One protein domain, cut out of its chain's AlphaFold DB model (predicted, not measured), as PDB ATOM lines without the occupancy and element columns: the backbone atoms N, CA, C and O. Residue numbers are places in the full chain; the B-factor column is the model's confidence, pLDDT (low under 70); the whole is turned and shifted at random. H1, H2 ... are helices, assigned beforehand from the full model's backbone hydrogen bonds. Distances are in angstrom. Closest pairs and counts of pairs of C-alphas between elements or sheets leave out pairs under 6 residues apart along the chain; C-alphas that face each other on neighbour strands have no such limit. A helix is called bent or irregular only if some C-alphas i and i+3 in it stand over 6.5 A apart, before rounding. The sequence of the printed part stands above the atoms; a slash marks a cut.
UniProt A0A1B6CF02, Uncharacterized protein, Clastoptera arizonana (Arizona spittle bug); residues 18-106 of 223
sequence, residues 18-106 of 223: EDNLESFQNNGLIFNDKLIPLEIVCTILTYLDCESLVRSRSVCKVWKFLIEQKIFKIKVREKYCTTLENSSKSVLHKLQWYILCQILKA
ATOM      1  N   GLU A  18      24.409 -38.034  17.881       52.62
ATOM      2  CA  GLU A  18      24.341 -37.448  19.231       52.62
ATOM      3  C   GLU A  18      24.505 -35.925  19.158       52.62
ATOM      4  O   GLU A  18      23.680 -35.207  19.719       52.62
ATOM      5  N   ASP A  19      25.433 -35.441  18.323       54.53
ATOM      6  CA  ASP A  19      25.621 -34.006  18.045       54.53
ATOM      7  C   ASP A  19      24.343 -33.362  17.464       54.53
ATOM      8  O   ASP A  19      23.965 -32.236  17.798       54.53
ATOM      9  N   ASN A  20      23.622 -34.098  16.606       59.44
ATOM     10  CA  ASN A  20      22.330 -33.651  16.081       59.44
ATOM     11  C   ASN A  20      21.255 -33.594  17.176       59.44
ATOM     12  O   ASN A  20      20.418 -32.692  17.157       59.44
ATOM     13  N   LEU A  21      21.266 -34.527  18.129       63.41
ATOM     14  CA  LEU A  21      20.257 -34.612  19.183       63.41
ATOM     15  C   LEU A  21      20.409 -33.514  20.241       63.41
ATOM     16  O   LEU A  21      19.404 -32.945  20.672       63.41
ATOM     17  N   GLU A  22      21.648 -33.171  20.594       61.94
ATOM     18  CA  GLU A  22      21.964 -32.059  21.499       61.94
ATOM     19  C   GLU A  22      21.478 -30.712  20.937       61.94
ATOM     20  O   GLU A  22      20.962 -29.868  21.674       61.94
ATOM     21  N   SER A  23      21.516 -30.542  19.609       65.50
ATOM     22  CA  SER A  23      21.011 -29.338  18.933       65.50
ATOM     23  C   SER A  23      19.486 -29.150  19.035       65.50
ATOM     24  O   SER A  23      18.979 -28.041  18.847       65.50
ATOM     25  N   PHE A  24      18.726 -30.207  19.350       68.56
ATOM     26  CA  PHE A  24      17.258 -30.170  19.392       68.56
ATOM     27  C   PHE A  24      16.667 -29.738  20.744       68.56
ATOM     28  O   PHE A  24      15.442 -29.759  20.893       68.56
ATOM     29  N   GLN A  25      17.499 -29.321  21.708       67.06
ATOM     30  CA  GLN A  25      17.073 -28.743  22.995       67.06
ATOM     31  C   GLN A  25      16.053 -29.606  23.769       67.06
ATOM     32  O   GLN A  25      15.127 -29.083  24.384       67.06
ATOM     33  N   ASN A  26      16.180 -30.937  23.727       66.50
ATOM     34  CA  ASN A  26      15.275 -31.886  24.404       66.50
ATOM     35  C   ASN A  26      13.787 -31.802  23.990       66.50
ATOM     36  O   ASN A  26      12.920 -32.345  24.681       66.50
ATOM     37  N   ASN A  27      13.463 -31.160  22.862       74.06
ATOM     38  CA  ASN A  27      12.089 -31.043  22.376       74.06
ATOM     39  C   ASN A  27      11.502 -32.435  22.071       74.06
ATOM     40  O   ASN A  27      11.921 -33.084  21.114       74.06
ATOM     41  N   GLY A  28      10.538 -32.881  22.885       79.44
ATOM     42  CA  GLY A  28       9.905 -34.202  22.782       79.44
ATOM     43  C   GLY A  28      10.389 -35.253  23.783       79.44
ATOM     44  O   GLY A  28       9.989 -36.410  23.670       79.44
ATOM     45  N   LEU A  29      11.235 -34.878  24.750       86.00
ATOM     46  CA  LEU A  29      11.664 -35.759  25.848       86.00
ATOM     47  C   LEU A  29      10.936 -35.481  27.171       86.00
ATOM     48  O   LEU A  29      11.148 -36.199  28.142       86.00
ATOM     49  N   ILE A  30      10.083 -34.456  27.229       86.38
ATOM     50  CA  ILE A  30       9.339 -34.083  28.438       86.38
ATOM     51  C   ILE A  30       7.936 -34.683  28.376       86.38
ATOM     52  O   ILE A  30       7.171 -34.392  27.460       86.38
ATOM     53  N   PHE A  31       7.596 -35.499  29.368       84.00
ATOM     54  CA  PHE A  31       6.277 -36.105  29.533       84.00
ATOM     55  C   PHE A  31       5.794 -35.799  30.946       84.00
ATOM     56  O   PHE A  31       6.467 -36.164  31.910       84.00
ATOM     57  N   ASN A  32       4.638 -35.141  31.080       86.06
ATOM     58  CA  ASN A  32       4.099 -34.693  32.374       86.06
ATOM     59  C   ASN A  32       5.162 -33.972  33.225       86.06
ATOM     60  O   ASN A  32       5.439 -34.377  34.353       86.06
ATOM     61  N   ASP A  33       5.818 -32.970  32.626       85.88
ATOM     62  CA  ASP A  33       6.882 -32.150  33.229       85.88
ATOM     63  C   ASP A  33       8.128 -32.920  33.700       85.88
ATOM     64  O   ASP A  33       8.985 -32.379  34.399       85.88
ATOM     65  N   LYS A  34       8.273 -34.185  33.291       87.81
ATOM     66  CA  LYS A  34       9.440 -35.016  33.592       87.81
ATOM     67  C   LYS A  34      10.243 -35.281  32.337       87.81
ATOM     68  O   LYS A  34       9.704 -35.728  31.327       87.81
ATOM     69  N   LEU A  35      11.549 -35.051  32.426       88.69
ATOM     70  CA  LEU A  35      12.488 -35.476  31.399       88.69
ATOM     71  C   LEU A  35      12.583 -37.005  31.414       88.69
ATOM     72  O   LEU A  35      12.912 -37.606  32.437       88.69
ATOM     73  N   ILE A  36      12.290 -37.624  30.278       89.06
ATOM     74  CA  ILE A  36      12.370 -39.065  30.075       89.06
ATOM     75  C   ILE A  36      13.612 -39.389  29.227       89.06
ATOM     76  O   ILE A  36      13.850 -38.709  28.225       89.06
ATOM     77  N   PRO A  37      14.391 -40.434  29.584       89.69
ATOM     78  CA  PRO A  37      15.525 -40.878  28.780       89.69
ATOM     79  C   PRO A  37      15.134 -41.239  27.345       89.69
ATOM     80  O   PRO A  37      14.053 -41.779  27.081       89.69
ATOM     81  N   LEU A  38      16.052 -40.997  26.412       89.19
ATOM     82  CA  LEU A  38      15.841 -41.230  24.986       89.19
ATOM     83  C   LEU A  38      15.466 -42.686  24.678       89.19
ATOM     84  O   LEU A  38      14.665 -42.959  23.783       89.19
ATOM     85  N   GLU A  39      16.040 -43.624  25.423       89.62
ATOM     86  CA  GLU A  39      15.835 -45.065  25.299       89.62
ATOM     87  C   GLU A  39      14.384 -45.450  25.592       89.62
ATOM     88  O   GLU A  39      13.811 -46.299  24.903       89.62
ATOM     89  N   ILE A  40      13.768 -44.789  26.575       91.31
ATOM     90  CA  ILE A  40      12.370 -45.017  26.936       91.31
ATOM     91  C   ILE A  40      11.458 -44.451  25.850       91.31
ATOM     92  O   ILE A  40      10.530 -45.133  25.426       91.31
ATOM     93  N   VAL A  41      11.759 -43.262  25.317       92.62
ATOM     94  CA  VAL A  41      11.011 -42.699  24.178       92.62
ATOM     95  C   VAL A  41      11.128 -43.598  22.947       92.62
ATOM     96  O   VAL A  41      10.122 -43.882  22.303       92.62
ATOM     97  N   CYS A  42      12.326 -44.111  22.639       93.06
ATOM     98  CA  CYS A  42      12.512 -45.075  21.553       93.06
ATOM     99  C   CYS A  42      11.633 -46.312  21.752       93.06
ATOM    100  O   CYS A  42      10.947 -46.719  20.820       93.06
ATOM    101  N   THR A  43      11.638 -46.872  22.961       93.69
ATOM    102  CA  THR A  43      10.828 -48.039  23.329       93.69
ATOM    103  C   THR A  43       9.330 -47.751  23.189       93.69
ATOM    104  O   THR A  43       8.603 -48.540  22.605       93.69
ATOM    105  N   ILE A  44       8.845 -46.589  23.633       93.81
ATOM    106  CA  ILE A  44       7.439 -46.193  23.437       93.81
ATOM    107  C   ILE A  44       7.101 -46.133  21.942       93.81
ATOM    108  O   ILE A  44       6.081 -46.668  21.507       93.81
ATOM    109  N   LEU A  45       7.971 -45.517  21.137       95.50
ATOM    110  CA  LEU A  45       7.766 -45.397  19.695       95.50
ATOM    111  C   LEU A  45       7.785 -46.765  18.991       95.50
ATOM    112  O   LEU A  45       7.030 -46.953  18.039       95.50
ATOM    113  N   THR A  46       8.581 -47.745  19.436       95.12
ATOM    114  CA  THR A  46       8.569 -49.087  18.823       95.12
ATOM    115  C   THR A  46       7.248 -49.825  19.032       95.12
ATOM    116  O   THR A  46       6.918 -50.664  18.194       95.12
ATOM    117  N   TYR A  47       6.441 -49.484  20.043       95.00
ATOM    118  CA  TYR A  47       5.100 -50.057  20.228       95.00
ATOM    119  C   TYR A  47       4.035 -49.485  19.282       95.00
ATOM    120  O   TYR A  47       2.994 -50.110  19.090       95.00
ATOM    121  N   LEU A  48       4.282 -48.337  18.649       95.62
ATOM    122  CA  LEU A  48       3.327 -47.727  17.725       95.62
ATOM    123  C   LEU A  48       3.244 -48.497  16.398       95.62
ATOM    124  O   LEU A  48       4.243 -49.035  15.902       95.62
ATOM    125  N   ASP A  49       2.057 -48.522  15.792       94.25
ATOM    126  CA  ASP A  49       1.887 -49.026  14.429       94.25
ATOM    127  C   ASP A  49       2.537 -48.090  13.389       94.25
ATOM    128  O   ASP A  49       2.988 -46.980  13.686       94.25
ATOM    129  N   CYS A  50       2.621 -48.553  12.138       93.19
ATOM    130  CA  CYS A  50       3.279 -47.784  11.081       93.19
ATOM    131  C   CYS A  50       2.602 -46.431  10.826       93.19
ATOM    132  O   CYS A  50       3.282 -45.462  10.503       93.19
ATOM    133  N   GLU A  51       1.278 -46.345  10.939       94.00
ATOM    134  CA  GLU A  51       0.545 -45.117  10.625       94.00
ATOM    135  C   GLU A  51       0.699 -44.074  11.727       94.00
ATOM    136  O   GLU A  51       0.944 -42.898  11.453       94.00
ATOM    137  N   SER A  52       0.624 -44.520  12.976       96.62
ATOM    138  CA  SER A  52       0.888 -43.740  14.175       96.62
ATOM    139  C   SER A  52       2.319 -43.228  14.159       96.62
ATOM    140  O   SER A  52       2.516 -42.032  14.327       96.62
ATOM    141  N   LEU A  53       3.311 -44.059  13.812       96.50
ATOM    142  CA  LEU A  53       4.694 -43.603  13.627       96.50
ATOM    143  C   LEU A  53       4.820 -42.513  12.567       96.50
ATOM    144  O   LEU A  53       5.487 -41.505  12.788       96.50
ATOM    145  N   VAL A  54       4.169 -42.685  11.415       95.94
ATOM    146  CA  VAL A  54       4.206 -41.681  10.346       95.94
ATOM    147  C   VAL A  54       3.643 -40.341  10.826       95.94
ATOM    148  O   VAL A  54       4.236 -39.314  10.480       95.94
ATOM    149  N   ARG A  55       2.567 -40.352  11.628       96.50
ATOM    150  CA  ARG A  55       1.959 -39.159  12.248       96.50
ATOM    151  C   ARG A  55       2.836 -38.574  13.358       96.50
ATOM    152  O   ARG A  55       3.073 -37.375  13.377       96.50
ATOM    153  N   SER A  56       3.407 -39.406  14.225       95.38
ATOM    154  CA  SER A  56       4.264 -39.008  15.351       95.38
ATOM    155  C   SER A  56       5.511 -38.216  14.935       95.38
ATOM    156  O   SER A  56       6.067 -37.473  15.741       95.38
ATOM    157  N   ARG A  57       5.928 -38.290  13.665       95.12
ATOM    158  CA  ARG A  57       6.999 -37.440  13.115       95.12
ATOM    159  C   ARG A  57       6.668 -35.945  13.116       95.12
ATOM    160  O   ARG A  57       7.592 -35.142  13.053       95.12
ATOM    161  N   SER A  58       5.394 -35.547  13.159       93.81
ATOM    162  CA  SER A  58       5.008 -34.130  13.221       93.81
ATOM    163  C   SER A  58       4.949 -33.574  14.644       93.81
ATOM    164  O   SER A  58       4.700 -32.385  14.803       93.81
ATOM    165  N   VAL A  59       5.167 -34.406  15.671       92.94
ATOM    166  CA  VAL A  59       5.123 -33.981  17.079       92.94
ATOM    167  C   VAL A  59       6.311 -33.081  17.409       92.94
ATOM    168  O   VAL A  59       6.134 -31.989  17.941       92.94
ATOM    169  N   CYS A  60       7.530 -33.520  17.081       91.56
ATOM    170  CA  CYS A  60       8.749 -32.751  17.321       91.56
ATOM    171  C   CYS A  60       9.932 -33.240  16.471       91.56
ATOM    172  O   CYS A  60       9.894 -34.310  15.856       91.56
ATOM    173  N   LYS A  61      11.025 -32.462  16.480       90.56
ATOM    174  CA  LYS A  61      12.263 -32.781  15.749       90.56
ATOM    175  C   LYS A  61      12.940 -34.056  16.263       90.56
ATOM    176  O   LYS A  61      13.392 -34.850  15.442       90.56
ATOM    177  N   VAL A  62      12.955 -34.284  17.582       91.69
ATOM    178  CA  VAL A  62      13.564 -35.488  18.176       91.69
ATOM    179  C   VAL A  62      12.808 -36.738  17.738       91.69
ATOM    180  O   VAL A  62      13.421 -37.673  17.234       91.69
ATOM    181  N   TRP A  63      11.476 -36.749  17.845       94.38
ATOM    182  CA  TRP A  63      10.676 -37.903  17.427       94.38
ATOM    183  C   TRP A  63      10.815 -38.159  15.936       94.38
ATOM    184  O   TRP A  63      11.032 -39.300  15.540       94.38
ATOM    185  N   LYS A  64      10.769 -37.111  15.103       94.12
ATOM    186  CA  LYS A  64      11.030 -37.251  13.668       94.12
ATOM    187  C   LYS A  64      12.373 -37.932  13.410       94.12
ATOM    188  O   LYS A  64      12.413 -38.927  12.691       94.12
ATOM    189  N   PHE A  65      13.445 -37.429  14.016       93.12
ATOM    190  CA  PHE A  65      14.786 -37.979  13.854       93.12
ATOM    191  C   PHE A  65      14.860 -39.447  14.295       93.12
ATOM    192  O   PHE A  65      15.305 -40.297  13.525       93.12
ATOM    193  N   LEU A  66      14.358 -39.767  15.491       93.81
ATOM    194  CA  LEU A  66      14.334 -41.136  16.007       93.81
ATOM    195  C   LEU A  66      13.566 -42.075  15.080       93.81
ATOM    196  O   LEU A  66      14.059 -43.153  14.744       93.81
ATOM    197  N   ILE A  67      12.371 -41.670  14.658       95.62
ATOM    198  CA  ILE A  67      11.501 -42.485  13.816       95.62
ATOM    199  C   ILE A  67      12.186 -42.784  12.484       95.62
ATOM    200  O   ILE A  67      12.283 -43.949  12.093       95.62
ATOM    201  N   GLU A  68      12.697 -41.747  11.817       93.69
ATOM    202  CA  GLU A  68      13.280 -41.859  10.482       93.69
ATOM    203  C   GLU A  68      14.632 -42.593  10.488       93.69
ATOM    204  O   GLU A  68      14.914 -43.359   9.567       93.69
ATOM    205  N   GLN A  69      15.453 -42.414  11.528       90.25
ATOM    206  CA  GLN A  69      16.806 -42.981  11.576       90.25
ATOM    207  C   GLN A  69      16.897 -44.336  12.283       90.25
ATOM    208  O   GLN A  69      17.766 -45.141  11.936       90.25
ATOM    209  N   LYS A  70      16.017 -44.604  13.258       91.31
ATOM    210  CA  LYS A  70      16.151 -45.733  14.191       91.31
ATOM    211  C   LYS A  70      14.908 -46.618  14.255       91.31
ATOM    212  O   LYS A  70      15.026 -47.819  14.020       91.31
ATOM    213  N   ILE A  71      13.726 -46.065  14.543       95.19
ATOM    214  CA  ILE A  71      12.549 -46.879  14.913       95.19
ATOM    215  C   ILE A  71      12.096 -47.794  13.775       95.19
ATOM    216  O   ILE A  71      11.895 -48.985  14.003       95.19
ATOM    217  N   PHE A  72      12.007 -47.295  12.538       94.81
ATOM    218  CA  PHE A  72      11.636 -48.151  11.404       94.81
ATOM    219  C   PHE A  72      12.625 -49.304  11.182       94.81
ATOM    220  O   PHE A  72      12.204 -50.420  10.889       94.81
ATOM    221  N   LYS A  73      13.929 -49.068  11.378       90.75
ATOM    222  CA  LYS A  73      14.962 -50.112  11.247       90.75
ATOM    223  C   LYS A  73      14.820 -51.171  12.338       90.75
ATOM    224  O   LYS A  73      14.939 -52.355  12.040       90.75
ATOM    225  N   ILE A  74      14.543 -50.753  13.576       90.25
ATOM    226  CA  ILE A  74      14.275 -51.674  14.690       90.25
ATOM    227  C   ILE A  74      13.062 -52.543  14.364       90.25
ATOM    228  O   ILE A  74      13.191 -53.761  14.357       90.25
ATOM    229  N   LYS A  75      11.932 -51.939  13.985       92.12
ATOM    230  CA  LYS A  75      10.706 -52.695  13.692       92.12
ATOM    231  C   LYS A  75      10.874 -53.674  12.532       92.12
ATOM    232  O   LYS A  75      10.359 -54.785  12.596       92.12
ATOM    233  N   VAL A  76      11.584 -53.290  11.465       89.88
ATOM    234  CA  VAL A  76      11.854 -54.199  10.334       89.88
ATOM    235  C   VAL A  76      12.704 -55.380  10.789       89.88
ATOM    236  O   VAL A  76      12.401 -56.516  10.433       89.88
ATOM    237  N   ARG A  77      13.737 -55.131  11.605       86.06
ATOM    238  CA  ARG A  77      14.542 -56.205  12.195       86.06
ATOM    239  C   ARG A  77      13.681 -57.100  13.074       86.06
ATOM    240  O   ARG A  77      13.672 -58.292  12.846       86.06
ATOM    241  N   GLU A  78      12.911 -56.569  14.012       86.62
ATOM    242  CA  GLU A  78      12.059 -57.386  14.891       86.62
ATOM    243  C   GLU A  78      11.065 -58.250  14.110       86.62
ATOM    244  O   GLU A  78      10.855 -59.408  14.457       86.62
ATOM    245  N   LYS A  79      10.499 -57.719  13.020       86.81
ATOM    246  CA  LYS A  79       9.525 -58.446  12.201       86.81
ATOM    247  C   LYS A  79      10.154 -59.523  11.308       86.81
ATOM    248  O   LYS A  79       9.491 -60.516  11.030       86.81
ATOM    249  N   TYR A  80      11.389 -59.328  10.836       81.94
ATOM    250  CA  TYR A  80      11.970 -60.159   9.772       81.94
ATOM    251  C   TYR A  80      13.405 -60.680  10.038       81.94
ATOM    252  O   TYR A  80      13.972 -61.342   9.173       81.94
ATOM    253  N   CYS A  81      14.033 -60.428  11.197       67.56
ATOM    254  CA  CYS A  81      15.442 -60.802  11.468       67.56
ATOM    255  C   CYS A  81      15.712 -62.305  11.414       67.56
ATOM    256  O   CYS A  81      16.850 -62.698  11.163       67.56
ATOM    257  N   THR A  82      14.703 -63.128  11.697       58.97
ATOM    258  CA  THR A  82      14.812 -64.591  11.632       58.97
ATOM    259  C   THR A  82      14.883 -65.104  10.202       58.97
ATOM    260  O   THR A  82      15.322 -66.227   9.990       58.97
ATOM    261  N   THR A  83      14.458 -64.295   9.232       62.50
ATOM    262  CA  THR A  83      14.127 -64.783   7.892       62.50
ATOM    263  C   THR A  83      14.826 -63.991   6.782       62.50
ATOM    264  O   THR A  83      14.931 -64.471   5.658       62.50
ATOM    265  N   LEU A  84      15.337 -62.788   7.071       62.91
ATOM    266  CA  LEU A  84      16.172 -62.026   6.141       62.91
ATOM    267  C   LEU A  84      17.632 -62.474   6.224       62.91
ATOM    268  O   LEU A  84      18.246 -62.453   7.298       62.91
ATOM    269  N   GLU A  85      18.211 -62.777   5.067       63.81
ATOM    270  CA  GLU A  85      19.632 -63.068   4.931       63.81
ATOM    271  C   GLU A  85      20.525 -61.921   5.434       63.81
ATOM    272  O   GLU A  85      20.151 -60.741   5.466       63.81
ATOM    273  N   ASN A  86      21.768 -62.248   5.796       60.50
ATOM    274  CA  ASN A  86      22.738 -61.257   6.272       60.50
ATOM    275  C   ASN A  86      23.063 -60.178   5.218       60.50
ATOM    276  O   ASN A  86      23.308 -59.027   5.584       60.50
ATOM    277  N   SER A  87      23.000 -60.525   3.930       58.25
ATOM    278  CA  SER A  87      23.096 -59.611   2.780       58.25
ATOM    279  C   SER A  87      22.032 -58.503   2.853       58.25
ATOM    280  O   SER A  87      22.348 -57.310   2.805       58.25
ATOM    281  N   SER A  88      20.781 -58.894   3.103       65.75
ATOM    282  CA  SER A  88      19.626 -58.001   3.215       65.75
ATOM    283  C   SER A  88      19.729 -57.052   4.414       65.75
ATOM    284  O   SER A  88      19.351 -55.883   4.322       65.75
ATOM    285  N   LYS A  89      20.322 -57.493   5.534       68.44
ATOM    286  CA  LYS A  89      20.505 -56.651   6.736       68.44
ATOM    287  C   LYS A  89      21.356 -55.406   6.460       68.44
ATOM    288  O   LYS A  89      21.055 -54.342   6.997       68.44
ATOM    289  N   SER A  90      22.381 -55.516   5.610       72.56
ATOM    290  CA  SER A  90      23.245 -54.389   5.218       72.56
ATOM    291  C   SER A  90      22.497 -53.347   4.378       72.56
ATOM    292  O   SER A  90      22.649 -52.141   4.589       72.56
ATOM    293  N   VAL A  91      21.629 -53.806   3.471       80.62
ATOM    294  CA  VAL A  91      20.816 -52.937   2.607       80.62
ATOM    295  C   VAL A  91      19.817 -52.130   3.435       80.62
ATOM    296  O   VAL A  91      19.740 -50.912   3.277       80.62
ATOM    297  N   LEU A  92      19.135 -52.766   4.399       80.88
ATOM    298  CA  LEU A  92      18.129 -52.115   5.251       80.88
ATOM    299  C   LEU A  92      18.637 -50.851   5.962       80.88
ATOM    300  O   LEU A  92      17.879 -49.900   6.151       80.88
ATOM    301  N   HIS A  93      19.915 -50.808   6.347       80.56
ATOM    302  CA  HIS A  93      20.488 -49.632   7.007       80.56
ATOM    303  C   HIS A  93      20.542 -48.388   6.129       80.56
ATOM    304  O   HIS A  93      20.501 -47.278   6.673       80.56
ATOM    305  N   LYS A  94      20.653 -48.588   4.814       87.25
ATOM    306  CA  LYS A  94      20.786 -47.541   3.797       87.25
ATOM    307  C   LYS A  94      19.431 -47.083   3.259       87.25
ATOM    308  O   LYS A  94      19.351 -46.021   2.650       87.25
ATOM    309  N   LEU A  95      18.372 -47.862   3.486       90.75
ATOM    310  CA  LEU A  95      17.033 -47.529   3.015       90.75
ATOM    311  C   LEU A  95      16.438 -46.352   3.790       90.75
ATOM    312  O   LEU A  95      16.599 -46.212   5.006       90.75
ATOM    313  N   GLN A  96      15.698 -45.522   3.062       93.19
ATOM    314  CA  GLN A  96      14.959 -44.404   3.631       93.19
ATOM    315  C   GLN A  96      13.735 -44.899   4.411       93.19
ATOM    316  O   GLN A  96      13.149 -45.941   4.105       93.19
ATOM    317  N   TRP A  97      13.322 -44.130   5.423       93.44
ATOM    318  CA  TRP A  97      12.274 -44.525   6.369       93.44
ATOM    319  C   TRP A  97      10.948 -44.909   5.699       93.44
ATOM    320  O   TRP A  97      10.259 -45.812   6.171       93.44
ATOM    321  N   TYR A  98      10.587 -44.263   4.587       92.56
ATOM    322  CA  TYR A  98       9.335 -44.554   3.893       92.56
ATOM    323  C   TYR A  98       9.384 -45.900   3.164       92.56
ATOM    324  O   TYR A  98       8.356 -46.564   3.072       92.56
ATOM    325  N   ILE A  99      10.563 -46.344   2.709       93.25
ATOM    326  CA  ILE A  99      10.757 -47.680   2.128       93.25
ATOM    327  C   ILE A  99      10.640 -48.722   3.239       93.25
ATOM    328  O   ILE A  99       9.906 -49.693   3.097       93.25
ATOM    329  N   LEU A 100      11.280 -48.485   4.389       93.19
ATOM    330  CA  LEU A 100      11.158 -49.358   5.563       93.19
ATOM    331  C   LEU A 100       9.699 -49.475   6.041       93.19
ATOM    332  O   LEU A 100       9.244 -50.559   6.395       93.19
ATOM    333  N   CYS A 101       8.939 -48.378   5.991       93.31
ATOM    334  CA  CYS A 101       7.504 -48.381   6.272       93.31
ATOM    335  C   CYS A 101       6.721 -49.262   5.282       93.31
ATOM    336  O   CYS A 101       5.829 -50.000   5.695       93.31
ATOM    337  N   GLN A 102       7.067 -49.239   3.991       92.12
ATOM    338  CA  GLN A 102       6.461 -50.128   2.992       92.12
ATOM    339  C   GLN A 102       6.851 -51.597   3.236       92.12
ATOM    340  O   GLN A 102       5.981 -52.461   3.218       92.12
ATOM    341  N   ILE A 103       8.113 -51.879   3.576       91.56
ATOM    342  CA  ILE A 103       8.602 -53.227   3.927       91.56
ATOM    343  C   ILE A 103       7.826 -53.812   5.117       91.56
ATOM    344  O   ILE A 103       7.449 -54.984   5.114       91.56
ATOM    345  N   LEU A 104       7.527 -52.999   6.134       90.75
ATOM    346  CA  LEU A 104       6.708 -53.428   7.274       90.75
ATOM    347  C   LEU A 104       5.270 -53.793   6.892       90.75
ATOM    348  O   LEU A 104       4.638 -54.562   7.619       90.75
ATOM    349  N   LYS A 105       4.755 -53.259   5.783       89.12
ATOM    350  CA  LYS A 105       3.404 -53.528   5.279       89.12
ATOM    351  C   LYS A 105       3.362 -54.660   4.248       89.12
ATOM    352  O   LYS A 105       2.306 -55.259   4.074       89.12
ATOM    353  N   ALA A 106       4.481 -54.965   3.598       88.31
ATOM    354  CA  ALA A 106       4.552 -56.006   2.582       88.31
ATOM    355  C   ALA A 106       4.403 -57.427   3.183       88.31
ATOM    356  O   ALA A 106       4.876 -57.687   4.296       88.31
TER     357      ALA A 106
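This is residues 18 to 106 of the 223 residues of an uncharacterized protein of Clastoptera arizonana (Arizona spittle bug) (UniProt A0A1B6CF02). A long bent helix, H4, runs through an elongated cluster, with H6 packed along its second arm and H2, H3 and H5 around it; H1 and the loop 23 to 37 lie toward the first arm's end. The printed part has 89 residues with six named helices, H1 to H6 in order, and no named strand: all helix. It is compact, radius of gyration of the C-alphas 13.8 A, spanning 43 by 26 by 20 A.

H4, residues 61 to 80, was assigned as one helix by its hydrogen bonds but is bent, C-alphas 69 and 72 being 7.3 A apart; its arms are H4a, 61 to 69, and H4b, 72 to 80. H4b touches H6, residues 97 to 105, at a shallow tilt of 26 degrees, the same way; the closest C-alphas, Phe 72 and Leu 100, are 6.0 A apart. H3, residues 50 to 56, and H4a form a hairpin and only just touch, with 3 pairs of C-alphas within 8 A, the closest Ser 56 and Trp 63 at 6.8 A. Close but not clearly touching are H2, residues 38 to 47, and H4b, closest C-alphas Thr 46 and Lys 75, 6.6 A; H5, residues 86 to 94, and H4b, Lys 73 and His 93, 7.0 A; and H1, residues 18 to 22, and H4a, Leu 21 and Val 62, 6.8 A. Each O i to N i+4 pair is within hydrogen-bond range except in H5, with 1 of 5, and 4 of 6 for O i to N i+3.

H1 begins at C-alpha 18 (24.341, -37.448, 19.231); H6 ends at C-alpha 105 (3.404, -53.528, 5.279). H2 is 14.7 A long, H5 14.1 A.

The printed part has no cut; the H1 to H2 link is long, 15 residues. pLDDT is under 70 in residues 18 to 26 and 81 to 89.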